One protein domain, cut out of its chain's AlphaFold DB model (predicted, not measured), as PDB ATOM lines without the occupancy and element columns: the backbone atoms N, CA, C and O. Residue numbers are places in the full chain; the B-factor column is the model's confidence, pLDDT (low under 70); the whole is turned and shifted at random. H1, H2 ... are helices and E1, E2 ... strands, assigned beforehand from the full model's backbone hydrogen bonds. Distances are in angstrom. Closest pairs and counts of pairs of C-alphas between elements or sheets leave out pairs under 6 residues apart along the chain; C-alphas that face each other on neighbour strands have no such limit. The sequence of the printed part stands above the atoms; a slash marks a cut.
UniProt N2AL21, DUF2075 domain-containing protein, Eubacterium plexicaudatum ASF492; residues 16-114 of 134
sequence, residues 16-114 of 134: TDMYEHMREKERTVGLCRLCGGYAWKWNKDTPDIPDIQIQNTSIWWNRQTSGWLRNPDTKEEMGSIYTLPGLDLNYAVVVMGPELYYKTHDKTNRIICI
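This is residues 16 to 114 of the 134 residues of the protein "DUF2075 domain-containing protein" of Eubacterium plexicaudatum ASF492 (UniProt N2AL21). A small sheet of three parallel strands, E4, E1 and E5, has the helix H1 packed lengthwise over one face, and a two-stranded hairpin, E6 and E7, makes a long arm at one end, with residues 104 to 109 sticking out free. A second, much smaller hairpin, E2 and E3, lies near the first residue of H1 and the edge strand E4, and long loops join it to E1 before it and to E4 after it. The printed part has 99 residues, with one named helix followed by seven named strands; under half of the residues, 44, are in these elements, and the class is mixed, helices and strands. It is only just compact, close to loose, with a radius of gyration of the C-alphas of 15.0 A and spans of 48 by 35 by 28 A.

In the largest sheet, E1 is residues 32 to 36, 13.7 A long, E5 is residues 91 to 95, 13.2 A, and E4 is residues 78 to 80, 6.9 A. H1 is residues 16 to 28, 18.5 A from C-alpha 16 at (87.169, 102.248, 132.426) to C-alpha 28 at (93.034, 111.663, 117.588). E2 is residues 52 to 54 and E3 residues 57 to 59, each 6.3 A. E6 is residues 100 to 105, 15.8 A, and E7 residues 108 to 113, 15.2 A, ending with C-alpha 113 at (91.986, 79.145, 130.095).

The sheet runs E4, E1, E5, with E1 the inner strand. E1 and E5 are parallel at 22 degrees, with N 35 and O 93 2.8 A apart, within hydrogen-bond range. E4 and E1 are parallel at 60 degrees, with N 79 and O 34 at 2.9 A. H1 is on this sheet at a height of 8.9 A, over E1 and only just over E5, where 3 of its C-alphas fall; with the sheet it makes two layers, a helix on one face. It runs along the strands, at 2 degrees to E1 on the local plane; the closest C-alphas of H1 and E5 are those of Met 22 and Val 93, 7.0 A apart. In H1 every O i to N i+4 pair is within hydrogen-bond range. The hairpin E2 and E3 is antiparallel at 150 degrees, with N 59 and O 52 at 2.9 A; the closest C-alphas of E3 and E4 are those of Ile 59 and Met 78, 6.6 A apart. The hairpin E6 and E7 is antiparallel at 155 degrees, with N 112 and O 101 at 2.8 A; E7 and H1 are apart.

The C-alphas farthest apart, those of Asn 71 and Asp 106, are 47.8 A apart. The printed part has no cut. The links E1 to E2, 15 residues, and E3 to E4, 18 residues, are long. Mean pLDDT of the printed part is 86.1; residue 65 and residues 105 to 108 are under 70.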
ATOM      1  N   THR A  16      87.483 100.824 132.592       93.19
ATOM      2  CA  THR A  16      87.169 102.248 132.426       93.19
ATOM      3  C   THR A  16      88.350 103.030 131.846       93.19
ATOM      4  O   THR A  16      88.171 103.746 130.865       93.19
ATOM      5  N   ASP A  17      89.568 102.831 132.357       95.19
ATOM      6  CA  ASP A  17      90.759 103.549 131.864       95.19
ATOM      7  C   ASP A  17      91.070 103.181 130.407       95.19
ATOM      8  O   ASP A  17      91.424 104.031 129.591       95.19
ATOM      9  N   MET A  18      90.928 101.895 130.071       95.25
ATOM     10  CA  MET A  18      91.105 101.396 128.708       95.25
ATOM     11  C   MET A  18      90.061 101.987 127.756       95.25
ATOM     12  O   MET A  18      90.388 102.347 126.624       95.25
ATOM     13  N   TYR A  19      88.814 102.082 128.213       94.50
ATOM     14  CA  TYR A  19      87.687 102.579 127.438       94.50
ATOM     15  C   TYR A  19      87.790 104.088 127.179       94.50
ATOM     16  O   TYR A  19      87.624 104.541 126.046       94.50
ATOM     17  N   GLU A  20      88.176 104.870 128.185       94.50
ATOM     18  CA  GLU A  20      88.455 106.299 128.011       94.50
ATOM     19  C   GLU A  20      89.653 106.542 127.087       94.50
ATOM     20  O   GLU A  20      89.602 107.402 126.204       94.50
ATOM     21  N   HIS A  21      90.707 105.729 127.206       95.62
ATOM     22  CA  HIS A  21      91.847 105.818 126.298       95.62
ATOM     23  C   HIS A  21      91.469 105.470 124.851       95.62
ATOM     24  O   HIS A  21      91.941 106.107 123.910       95.62
ATOM     25  N   MET A  22      90.583 104.493 124.647       95.44
ATOM     26  CA  MET A  22      90.035 104.198 123.323       95.44
ATOM     27  C   MET A  22      89.319 105.418 122.733       95.44
ATOM     28  O   MET A  22      89.563 105.758 121.578       95.44
ATOM     29  N   ARG A  23      88.464 106.094 123.515       94.75
ATOM     30  CA  ARG A  23      87.751 107.310 123.082       94.75
ATOM     31  C   ARG A  23      88.720 108.429 122.704       94.75
ATOM     32  O   ARG A  23      88.505 109.138 121.723       94.75
ATOM     33  N   GLU A  24      89.807 108.580 123.455       96.31
ATOM     34  CA  GLU A  24      90.889 109.511 123.128       96.31
ATOM     35  C   GLU A  24      91.568 109.165 121.792       96.31
ATOM     36  O   GLU A  24      91.742 110.040 120.940       96.31
ATOM     37  N   LYS A  25      91.908 107.890 121.566       95.88
ATOM     38  CA  LYS A  25      92.497 107.433 120.299       95.88
ATOM     39  C   LYS A  25      91.533 107.606 119.127       95.88
ATOM     40  O   LYS A  25      91.936 108.124 118.091       95.88
ATOM     41  N   GLU A  26      90.252 107.305 119.303       95.00
ATOM     42  CA  GLU A  26      89.246 107.520 118.256       95.00
ATOM     43  C   GLU A  26      89.143 109.003 117.865       95.00
ATOM     44  O   GLU A  26      89.000 109.310 116.684       95.00
ATOM     45  N   ARG A  27      89.283 109.938 118.817       95.31
ATOM     46  CA  ARG A  27      89.309 111.384 118.525       95.31
ATOM     47  C   ARG A  27      90.581 111.847 117.813       95.31
ATOM     48  O   ARG A  27      90.525 112.819 117.069       95.31
ATOM     49  N   THR A  28      91.718 111.203 118.069       95.88
ATOM     50  CA  THR A  28      93.034 111.663 117.588       95.88
ATOM     51  C   THR A  28      93.473 110.996 116.291       95.88
ATOM     52  O   THR A  28      94.023 111.666 115.422       95.88
ATOM     53  N   VAL A  29      93.230 109.693 116.148       94.81
ATOM     54  CA  VAL A  29      93.639 108.902 114.977       94.81
ATOM     55  C   VAL A  29      92.460 108.270 114.236       94.81
ATOM     56  O   VAL A  29      92.626 107.874 113.086       94.81
ATOM     57  N   GLY A  30      91.270 108.187 114.842       93.44
ATOM     58  CA  GLY A  30      90.104 107.523 114.245       93.44
ATOM     59  C   GLY A  30      90.315 106.026 114.000       93.44
ATOM     60  O   GLY A  30      91.367 105.476 114.318       93.44
ATOM     61  N   LEU A  31      89.309 105.349 113.435       92.75
ATOM     62  CA  LEU A  31      89.360 103.910 113.110       92.75
ATOM     63  C   LEU A  31      89.834 103.037 114.288       92.75
ATOM     64  O   LEU A  31      90.596 102.083 114.115       92.75
ATOM     65  N   CYS A  32      89.389 103.381 115.494       94.44
ATOM     66  CA  CYS A  32      89.671 102.652 116.719       94.44
ATOM     67  C   CYS A  32      88.509 101.717 117.038       94.44
ATOM     68  O   CYS A  32      87.350 102.130 116.980       94.44
ATOM     69  N   ARG A  33      88.782 100.454 117.372       93.25
ATOM     70  CA  ARG A  33      87.710  99.493 117.674       93.25
ATOM     71  C   ARG A  33      88.000  98.618 118.883       93.25
ATOM     72  O   ARG A  33      89.105  98.096 119.037       93.25
ATOM     73  N   LEU A  34      86.962  98.447 119.706       94.12
ATOM     74  CA  LEU A  34      86.921  97.533 120.839       94.12
ATOM     75  C   LEU A  34      86.505  96.142 120.365       94.12
ATOM     76  O   LEU A  34      85.491  95.994 119.684       94.12
ATOM     77  N   CYS A  35      87.254  95.112 120.734       93.00
ATOM     78  CA  CYS A  35      86.926  93.737 120.391       93.00
ATOM     79  C   CYS A  35      87.168  92.767 121.545       93.00
ATOM     80  O   CYS A  35      87.947  93.040 122.455       93.00
ATOM     81  N   GLY A  36      86.536  91.597 121.478       91.19
ATOM     82  CA  GLY A  36      86.748  90.531 122.454       91.19
ATOM     83  C   GLY A  36      86.572  89.123 121.889       91.19
ATOM     84  O   GLY A  36      86.237  88.914 120.718       91.19
ATOM     85  N   GLY A  37      86.802  88.135 122.749       87.56
ATOM     86  CA  GLY A  37      86.442  86.739 122.498       87.56
ATOM     87  C   GLY A  37      84.949  86.458 122.718       87.56
ATOM     88  O   GLY A  37      84.156  87.354 122.980       87.56
ATOM     89  N   TYR A  38      84.556  85.185 122.646       82.69
ATOM     90  CA  TYR A  38      83.169  84.741 122.874       82.69
ATOM     91  C   TYR A  38      82.817  84.489 124.349       82.69
ATOM     92  O   TYR A  38      81.828  83.822 124.641       82.69
ATOM     93  N   ALA A  39      83.587  85.017 125.294       81.25
ATOM     94  CA  ALA A  39      83.328  84.831 126.722       81.25
ATOM     95  C   ALA A  39      82.258  85.757 127.304       81.25
ATOM     96  O   ALA A  39      82.184  85.958 128.515       81.25
ATOM     97  N   TRP A  40      81.408  86.288 126.433       81.81
ATOM     98  CA  TRP A  40      80.333  87.195 126.770       81.81
ATOM     99  C   TRP A  40      79.002  86.570 126.360       81.81
ATOM    100  O   TRP A  40      78.866  86.003 125.268       81.81
ATOM    101  N   LYS A  41      78.006  86.642 127.248       76.56
ATOM    102  CA  LYS A  41      76.654  86.179 126.927       76.56
ATOM    103  C   LYS A  41      76.071  87.146 125.899       76.56
ATOM    104  O   LYS A  41      76.050  88.344 126.133       76.56
ATOM    105  N   TRP A  42      75.622  86.615 124.765       77.38
ATOM    106  CA  TRP A  42      75.013  87.427 123.718       77.38
ATOM    107  C   TRP A  42      73.505  87.419 123.927       77.38
ATOM    108  O   TRP A  42      72.901  86.342 123.962       77.38
ATOM    109  N   ASN A  43      72.921  88.597 124.092       75.44
ATOM    110  CA  ASN A  43      71.505  88.797 124.321       75.44
ATOM    111  C   ASN A  43      70.839  89.279 123.028       75.44
ATOM    112  O   ASN A  43      70.889  90.449 122.664       75.44
ATOM    113  N   LYS A  44      70.214  88.348 122.306       71.31
ATOM    114  CA  LYS A  44      69.477  88.668 121.074       71.31
ATOM    115  C   LYS A  44      68.036  89.081 121.318       71.31
ATOM    116  O   LYS A  44      67.437  89.705 120.450       71.31
ATOM    117  N   ASP A  45      67.487  88.682 122.458       74.31
ATOM    118  CA  ASP A  45      66.052  88.753 122.713       74.31
ATOM    119  C   ASP A  45      65.639  90.147 123.206       74.31
ATOM    120  O   ASP A  45      64.484  90.536 123.067       74.31
ATOM    121  N   THR A  46      66.587  90.921 123.748       76.81
ATOM    122  CA  THR A  46      66.359  92.289 124.245       76.81
ATOM    123  C   THR A  46      67.428  93.252 123.706       76.81
ATOM    124  O   THR A  46      68.390  93.562 124.405       76.81
ATOM    125  N   PRO A  47      67.291  93.725 122.451       75.62
ATOM    126  CA  PRO A  47      68.326  94.506 121.759       75.62
ATOM    127  C   PRO A  47      68.568  95.903 122.352       75.62
ATOM    128  O   PRO A  47      69.612  96.503 122.093       75.62
ATOM    129  N   ASP A  48      67.629  96.409 123.153       82.12
ATOM    130  CA  ASP A  48      67.728  97.716 123.815       82.12
ATOM    131  C   ASP A  48      68.512  97.657 125.135       82.12
ATOM    132  O   ASP A  48      68.788  98.689 125.748       82.12
ATOM    133  N   ILE A  49      68.900  96.455 125.577       83.62
ATOM    134  CA  ILE A  49      69.657  96.240 126.808       83.62
ATOM    135  C   ILE A  49      71.102  95.868 126.442       83.62
ATOM    136  O   ILE A  49      71.310  94.941 125.659       83.62
ATOM    137  N   PRO A  50      72.113  96.547 127.012       84.88
ATOM    138  CA  PRO A  50      73.513  96.174 126.842       84.88
ATOM    139  C   PRO A  50      73.786  94.720 127.250       84.88
ATOM    140  O   PRO A  50      73.351  94.268 128.310       84.88
ATOM    141  N   ASP A  51      74.553  93.999 126.432       85.81
ATOM    142  CA  ASP A  51      74.879  92.583 126.644       85.81
ATOM    143  C   ASP A  51      75.805  92.345 127.843       85.81
ATOM    144  O   ASP A  51      75.730  91.308 128.508       85.81
ATOM    145  N   ILE A  52      76.724  93.282 128.086       88.00
ATOM    146  CA  ILE A  52      77.845  93.099 129.003       88.00
ATOM    147  C   ILE A  52      77.915  94.270 129.978       88.00
ATOM    148  O   ILE A  52      77.853  95.433 129.586       88.00
ATOM    149  N   GLN A  53      78.116  93.943 131.252       88.81
ATOM    150  CA  GLN A  53      78.527  94.885 132.286       88.81
ATOM    151  C   GLN A  53      79.976  94.591 132.662       88.81
ATOM    152  O   GLN A  53      80.273  93.512 133.183       88.81
ATOM    153  N   ILE A  54      80.883  95.531 132.389       88.75
ATOM    154  CA  ILE A  54      82.277  95.454 132.838       88.75
ATOM    155  C   ILE A  54      82.535  96.657 133.736       88.75
ATOM    156  O   ILE A  54      82.520  97.797 133.277       88.75
ATOM    157  N   GLN A  55      82.778  96.398 135.023       88.06
ATOM    158  CA  GLN A  55      82.865  97.445 136.045       88.06
ATOM    159  C   GLN A  55      81.589  98.311 136.039       88.06
ATOM    160  O   GLN A  55      80.510  97.780 136.277       88.06
ATOM    161  N   ASN A  56      81.705  99.607 135.733       87.94
ATOM    162  CA  ASN A  56      80.589 100.557 135.690       87.94
ATOM    163  C   ASN A  56      80.190 100.921 134.248       87.94
ATOM    164  O   ASN A  56      79.575 101.963 134.021       87.94
ATOM    165  N   THR A  57      80.596 100.117 133.263       89.62
ATOM    166  CA  THR A  57      80.365 100.399 131.845       89.62
ATOM    167  C   THR A  57      79.518  99.308 131.202       89.62
ATOM    168  O   THR A  57      79.880  98.129 131.179       89.62
ATOM    169  N   SER A  58      78.401  99.752 130.632       91.38
ATOM    170  CA  SER A  58      77.517  98.968 129.780       91.38
ATOM    171  C   SER A  58      78.076  98.876 128.366       91.38
ATOM    172  O   SER A  58      78.337  99.906 127.749       91.38
ATOM    173  N   ILE A  59      78.213  97.664 127.833       91.50
ATOM    174  CA  ILE A  59      78.746  97.421 126.492       91.50
ATOM    175  C   ILE A  59      77.764  96.567 125.693       91.50
ATOM    176  O   ILE A  59      77.373  95.479 126.122       91.50
ATOM    177  N   TRP A  60      77.409  97.046 124.502       90.75
ATOM    178  CA  TRP A  60      76.737  96.234 123.492       90.75
ATOM    179  C   TRP A  60      77.746  95.364 122.756       90.75
ATOM    180  O   TRP A  60      78.834  95.815 122.382       90.75
ATOM    181  N   TRP A  61      77.368  94.112 122.533       89.00
ATOM    182  CA  TRP A  61      78.230  93.100 121.957       89.00
ATOM    183  C   TRP A  61      77.724  92.661 120.586       89.00
ATOM    184  O   TRP A  61      76.659  92.062 120.450       89.00
ATOM    185  N   ASN A  62      78.548  92.893 119.562       83.12
ATOM    186  CA  ASN A  62      78.395  92.306 118.232       83.12
ATOM    187  C   ASN A  62      76.979  92.479 117.627       83.12
ATOM    188  O   ASN A  62      76.425  91.539 117.045       83.12
ATOM    189  N   ARG A  63      76.391  93.679 117.758       84.25
ATOM    190  CA  ARG A  63      75.042  94.006 117.251       84.25
ATOM    191  C   ARG A  63      74.929  93.970 115.732       84.25
ATOM    192  O   ARG A  63      73.863  93.672 115.203       84.25
ATOM    193  N   GLN A  64      76.027  94.237 115.033       77.69
ATOM    194  CA  GLN A  64      76.091  94.202 113.576       77.69
ATOM    195  C   GLN A  64      77.291  93.392 113.093       77.69
ATOM    196  O   GLN A  64      78.400  93.490 113.615       77.69
ATOM    197  N   THR A  65      77.054  92.580 112.068       67.50
ATOM    198  CA  THR A  65      78.061  91.710 111.447       67.50
ATOM    199  C   THR A  65      78.721  92.343 110.224       67.50
ATOM    200  O   THR A  65      79.826  91.947 109.863       67.50
ATOM    201  N   SER A  66      78.080  93.330 109.592       75.00
ATOM    202  CA  SER A  66      78.595  94.076 108.441       75.00
ATOM    203  C   SER A  66      78.571  95.575 108.723       75.00
ATOM    204  O   SER A  66      77.765  96.058 109.507       75.00
ATOM    205  N   GLY A  67      79.493  96.329 108.119       78.50
ATOM    206  CA  GLY A  67      79.513  97.792 108.241       78.50
ATOM    207  C   GLY A  67      79.946  98.346 109.605       78.50
ATOM    208  O   GLY A  67      80.122  99.555 109.715       78.50
ATOM    209  N   TRP A  68      80.216  97.495 110.602       83.06
ATOM    210  CA  TRP A  68      80.578  97.898 111.969       83.06
ATOM    211  C   TRP A  68      81.727  98.908 112.071       83.06
ATOM    212  O   TRP A  68      81.685  99.856 112.855       83.06
ATOM    213  N   LEU A  69      82.750  98.760 111.230       81.81
ATOM    214  CA  LEU A  69      83.860  99.710 111.208       81.81
ATOM    215  C   LEU A  69      83.466 101.093 110.664       81.81
ATOM    216  O   LEU A  69      84.049 102.097 111.051       81.81
ATOM    217  N   ARG A  70      82.496 101.161 109.752       83.00
ATOM    218  CA  ARG A  70      82.100 102.416 109.093       83.00
ATOM    219  C   ARG A  70      80.943 103.110 109.800       83.00
ATOM    220  O   ARG A  70      80.723 104.290 109.560       83.00
ATOM    221  N   ASN A  71      80.227 102.394 110.661       86.62
ATOM    222  CA  ASN A  71      79.110 102.938 111.409       86.62
ATOM    223  C   ASN A  71      79.623 103.818 112.574       86.62
ATOM    224  O   ASN A  71      80.338 103.315 113.449       86.62
ATOM    225  N   PRO A  72      79.312 105.127 112.581       86.19
ATOM    226  CA  PRO A  72      79.743 106.031 113.641       86.19
ATOM    227  C   PRO A  72      79.029 105.780 114.973       86.19
ATOM    228  O   PRO A  72      79.624 106.041 116.017       86.19
ATOM    229  N   ASP A  73      77.821 105.219 114.949       87.38
ATOM    230  CA  ASP A  73      77.003 104.993 116.146       87.38
ATOM    231  C   ASP A  73      77.508 103.806 116.974       87.38
ATOM    232  O   ASP A  73      77.111 103.617 118.120       87.38
ATOM    233  N   THR A  74      78.423 103.008 116.416       88.31
ATOM    234  CA  THR A  74      78.898 101.763 117.035       88.31
ATOM    235  C   THR A  74      80.383 101.760 117.356       88.31
ATOM    236  O   THR A  74      80.980 100.701 117.548       88.31
ATOM    237  N   LYS A  75      81.006 102.941 117.389       89.56
ATOM    238  CA  LYS A  75      82.416 103.113 117.790       89.56
ATOM    239  C   LYS A  75      82.679 102.613 119.211       89.56
ATOM    240  O   LYS A  75      83.779 102.174 119.524       89.56
ATOM    241  N   GLU A  76      81.648 102.701 120.037       90.25
ATOM    242  CA  GLU A  76      81.623 102.340 121.450       90.25
ATOM    243  C   GLU A  76      81.143 100.902 121.704       90.25
ATOM    244  O   GLU A  76      81.224 100.392 122.818       90.25
ATOM    245  N   GLU A  77      80.683 100.213 120.660       91.44
ATOM    246  CA  GLU A  77      80.285  98.814 120.759       91.44
ATOM    247  C   GLU A  77      81.500  97.896 120.672       91.44
ATOM    248  O   GLU A  77      82.486  98.185 119.987       91.44
ATOM    249  N   MET A  78      81.400  96.737 121.317       91.94
ATOM    250  CA  MET A  78      82.445  95.731 121.253       91.94
ATOM    251  C   MET A  78      82.131  94.681 120.183       91.94
ATOM    252  O   MET A  78      81.098  94.010 120.218       91.94
ATOM    253  N   GLY A  79      83.046  94.525 119.229       90.25
ATOM    254  CA  GLY A  79      82.965  93.530 118.164       90.25
ATOM    255  C   GLY A  79      83.630  92.202 118.525       90.25
ATOM    256  O   GLY A  79      84.444  92.094 119.443       90.25
ATOM    257  N   SER A  80      83.329  91.163 117.753       87.94
ATOM    258  CA  SER A  80      84.045  89.895 117.873       87.94
ATOM    259  C   SER A  80      85.439  89.984 117.245       87.94
ATOM    260  O   SER A  80      85.602  90.532 116.159       87.94
ATOM    261  N   ILE A  81      86.450  89.345 117.837       88.50
ATOM    262  CA  ILE A  81      87.768  89.197 117.187       88.50
ATOM    263  C   ILE A  81      87.687  88.521 115.805       88.50
ATOM    264  O   ILE A  81      88.591  88.682 114.994       88.50
ATOM    265  N   TYR A  82      86.605  87.790 115.513       84.88
ATOM    266  CA  TYR A  82      86.380  87.133 114.223       84.88
ATOM    267  C   TYR A  82      85.830  88.068 113.139       84.88
ATOM    268  O   TYR A  82      85.837  87.684 111.972       84.88
ATOM    269  N   THR A  83      85.363  89.272 113.489       81.88
ATOM    270  CA  THR A  83      84.923  90.293 112.517       81.88
ATOM    271  C   THR A  83      86.028  91.287 112.164       81.88
ATOM    272  O   THR A  83      85.872  92.064 111.228       81.88
ATOM    273  N   LEU A  84      87.152  91.245 112.884       82.75
ATOM    274  CA  LEU A  84      88.328  92.076 112.636       82.75
ATOM    275  C   LEU A  84      89.184  91.712 111.412       82.75
ATOM    276  O   LEU A  84      89.771  92.630 110.839       82.75
ATOM    277  N   PRO A  85      89.333  90.436 111.001       84.19
ATOM    278  CA  PRO A  85      90.230  90.098 109.903       84.19
ATOM    279  C   PRO A  85      89.870  90.838 108.610       84.19
ATOM    280  O   PRO A  85      88.726  90.798 108.162       84.19
ATOM    281  N   GLY A  86      90.864  91.485 107.997       84.88
ATOM    282  CA  GLY A  86      90.695  92.260 106.762       84.88
ATOM    283  C   GLY A  86      90.253  93.712 106.969       84.88
ATOM    284  O   GLY A  86      90.086  94.427 105.983       84.88
ATOM    285  N   LEU A  87      90.077  94.156 108.217       86.06
ATOM    286  CA  LEU A  87      89.863  95.561 108.549       86.06
ATOM    287  C   LEU A  87      91.193  96.287 108.769       86.06
ATOM    288  O   LEU A  87      92.107  95.743 109.387       86.06
ATOM    289  N   ASP A  88      91.256  97.532 108.302       90.00
ATOM    290  CA  ASP A  88      92.360  98.449 108.576       90.00
ATOM    291  C   ASP A  88      91.990  99.337 109.774       90.00
ATOM    292  O   ASP A  88      90.996 100.070 109.729       90.00
ATOM    293  N   LEU A  89      92.733  99.198 110.872       91.81
ATOM    294  CA  LEU A  89      92.507  99.907 112.132       91.81
ATOM    295  C   LEU A  89      93.768 100.666 112.527       91.81
ATOM    296  O   LEU A  89      94.853 100.088 112.560       91.81
ATOM    297  N   ASN A  90      93.602 101.913 112.966       94.38
ATOM    298  CA  ASN A  90      94.711 102.682 113.538       94.38
ATOM    299  C   ASN A  90      94.987 102.287 114.996       94.38
ATOM    300  O   ASN A  90      96.109 102.433 115.481       94.38
ATOM    301  N   TYR A  91      93.971 101.783 115.709       94.62
ATOM    302  CA  TYR A  91      94.110 101.311 117.085       94.62
ATOM    303  C   TYR A  91      93.100 100.200 117.395       94.62
ATOM    304  O   TYR A  91      91.900 100.337 117.154       94.62
ATOM    305  N   ALA A  92      93.569  99.095 117.968       94.00
ATOM    306  CA  ALA A  92      92.713  97.987 118.382       94.00
ATOM    307  C   ALA A  92      92.754  97.840 119.901       94.00
ATOM    308  O   ALA A  92      93.828  97.813 120.504       94.00
ATOM    309  N   VAL A  93      91.581  97.715 120.514       94.88
ATOM    310  CA  VAL A  93      91.444  97.491 121.953       94.88
ATOM    311  C   VAL A  93      90.890  96.096 122.164       94.88
ATOM    312  O   VAL A  93      89.766  95.808 121.770       94.88
ATOM    313  N   VAL A  94      91.696  95.223 122.767       94.00
ATOM    314  CA  VAL A  94      91.354  93.810 122.952       94.00
ATOM    315  C   VAL A  94      90.966  93.565 124.401       94.00
ATOM    316  O   VAL A  94      91.797  93.665 125.303       94.00
ATOM    317  N   VAL A  95      89.705  93.206 124.614       92.50
ATOM    318  CA  VAL A  95      89.164  92.821 125.915       92.50
ATOM    319  C   VAL A  95      89.256  91.310 126.057       92.50
ATOM    320  O   VAL A  95      88.586  90.551 125.351       92.50
ATOM    321  N   MET A  96      90.088  90.877 126.996       88.62
ATOM    322  CA  MET A  96      90.145  89.483 127.420       88.62
ATOM    323  C   MET A  96      89.054  89.264 128.463       88.62
ATOM    324  O   MET A  96      88.972  90.015 129.437       88.62
ATOM    325  N   GLY A  97      88.197  88.274 128.241       86.25
ATOM    326  CA  GLY A  97      87.132  87.958 129.176       86.25
ATOM    327  C   GLY A  97      87.616  87.132 130.378       86.25
ATOM    328  O   GLY A  97      88.798  86.792 130.502       86.25
ATOM    329  N   PRO A  98      86.686  86.781 131.279       83.25
ATOM    330  CA  PRO A  98      86.951  85.988 132.486       83.25
ATOM    331  C   PRO A  98      87.336  84.523 132.214       83.25
ATOM    332  O   PRO A  98      87.733  83.808 133.136       83.25
ATOM    333  N   GLU A  99      87.241  84.048 130.968       84.94
ATOM    334  CA  GLU A  99      87.716  82.723 130.575       84.94
ATOM    335  C   GLU A  99      89.236  82.596 130.693       84.94
ATOM    336  O   GLU A  99      89.736  81.478 130.844       84.94
ATOM    337  N   LEU A 100      89.960  83.718 130.629       85.75
ATOM    338  CA  LEU A 100      91.406  83.766 130.773       85.75
ATOM    339  C   LEU A 100      91.793  84.503 132.053       85.75
ATOM    340  O   LEU A 100      91.536  85.694 132.204       85.75
ATOM    341  N   TYR A 101      92.499  83.822 132.951       83.12
ATOM    342  CA  TYR A 101      93.033  84.462 134.148       83.12
ATOM    343  C   TYR A 101      94.438  83.972 134.477       83.12
ATOM    344  O   TYR A 101      94.882  82.894 134.075       83.12
ATOM    345  N   TYR A 102      95.162  84.808 135.210       82.62
ATOM    346  CA  TYR A 102      96.529  84.545 135.621       82.62
ATOM    347  C   TYR A 102      96.542  84.030 137.060       82.62
ATOM    348  O   TYR A 102      96.054  84.706 137.965       82.62
ATOM    349  N   LYS A 103      97.082  82.826 137.275       82.44
ATOM    350  CA  LYS A 103      97.193  82.212 138.602       82.44
ATOM    351  C   LYS A 103      98.635  82.289 139.092       82.44
ATOM    352  O   LYS A 103      99.538  81.708 138.491       82.44
ATOM    353  N   THR A 104      98.822  82.974 140.217       76.75
ATOM    354  CA  THR A 104     100.090  83.087 140.946       76.75
ATOM    355  C   THR A 104     100.017  82.246 142.219       76.75
ATOM    356  O   THR A 104      99.819  82.780 143.306       76.75
ATOM    357  N   HIS A 105     100.105  80.922 142.106       65.62
ATOM    358  CA  HIS A 105     100.252  80.060 143.284       65.62
ATOM    359  C   HIS A 105     101.476  79.164 143.096       65.62
ATOM    360  O   HIS A 105     101.680  78.621 142.011       65.62
ATOM    361  N   ASP A 106     102.296  79.055 144.140       55.97
ATOM    362  CA  ASP A 106     103.425  78.122 144.261       55.97
ATOM    363  C   ASP A 106     104.400  78.078 143.077       55.97
ATOM    364  O   ASP A 106     104.536  77.070 142.381       55.97
ATOM    365  N   LYS A 107     105.142  79.173 142.871       62.91
ATOM    366  CA  LYS A 107     106.346  79.235 142.010       62.91
ATOM    367  C   LYS A 107     106.137  78.938 140.516       62.91
ATOM    368  O   LYS A 107     107.102  78.991 139.757       62.91
ATOM    369  N   THR A 108     104.908  78.693 140.058       69.62
ATOM    370  CA  THR A 108     104.593  78.537 138.633       69.62
ATOM    371  C   THR A 108     103.562  79.566 138.193       69.62
ATOM    372  O   THR A 108     102.365  79.449 138.435       69.62
ATOM    373  N   ASN A 109     104.052  80.599 137.518       79.50
ATOM    374  CA  ASN A 109     103.227  81.593 136.850       79.50
ATOM    375  C   ASN A 109     102.505  80.929 135.673       79.50
ATOM    376  O   ASN A 109     103.148  80.547 134.692       79.50
ATOM    377  N   ARG A 110     101.183  80.754 135.774       83.06
ATOM    378  CA  ARG A 110     100.384  80.077 134.741       83.06
ATOM    379  C   ARG A 110      99.210  80.936 134.296       83.06
ATOM    380  O   ARG A 110      98.475  81.489 135.111       83.06
ATOM    381  N   ILE A 111      99.019  80.988 132.984       84.31
ATOM    382  CA  ILE A 111      97.790  81.477 132.365       84.31
ATOM    383  C   ILE A 111      96.830  80.290 132.290       84.31
ATOM    384  O   ILE A 111      97.174  79.247 131.730       84.31
ATOM    385  N   ILE A 112      95.645  80.433 132.874       84.75
ATOM    386  CA  ILE A 112      94.599  79.413 132.867       84.75
ATOM    387  C   ILE A 112      93.497  79.862 131.917       84.75
ATOM    388  O   ILE A 112      93.033  80.995 131.995       84.75
ATOM    389  N   CYS A 113      93.087  78.954 131.031       83.75
ATOM    390  CA  CYS A 113      91.986  79.145 130.095       83.75
ATOM    391  C   CYS A 113      90.860  78.148 130.405       83.75
ATOM    392  O   CYS A 113      91.074  76.931 130.383       83.75
ATOM    393  N   ILE A 114      89.661  78.655 130.688       82.94
ATOM    394  CA  ILE A 114      88.462  77.856 130.947       82.94
ATOM    395  C   ILE A 114      87.796  77.531 129.606       82.94
ATOM    396  O   ILE A 114      87.078  78.348 129.033       82.94
TER     397      ILE A 114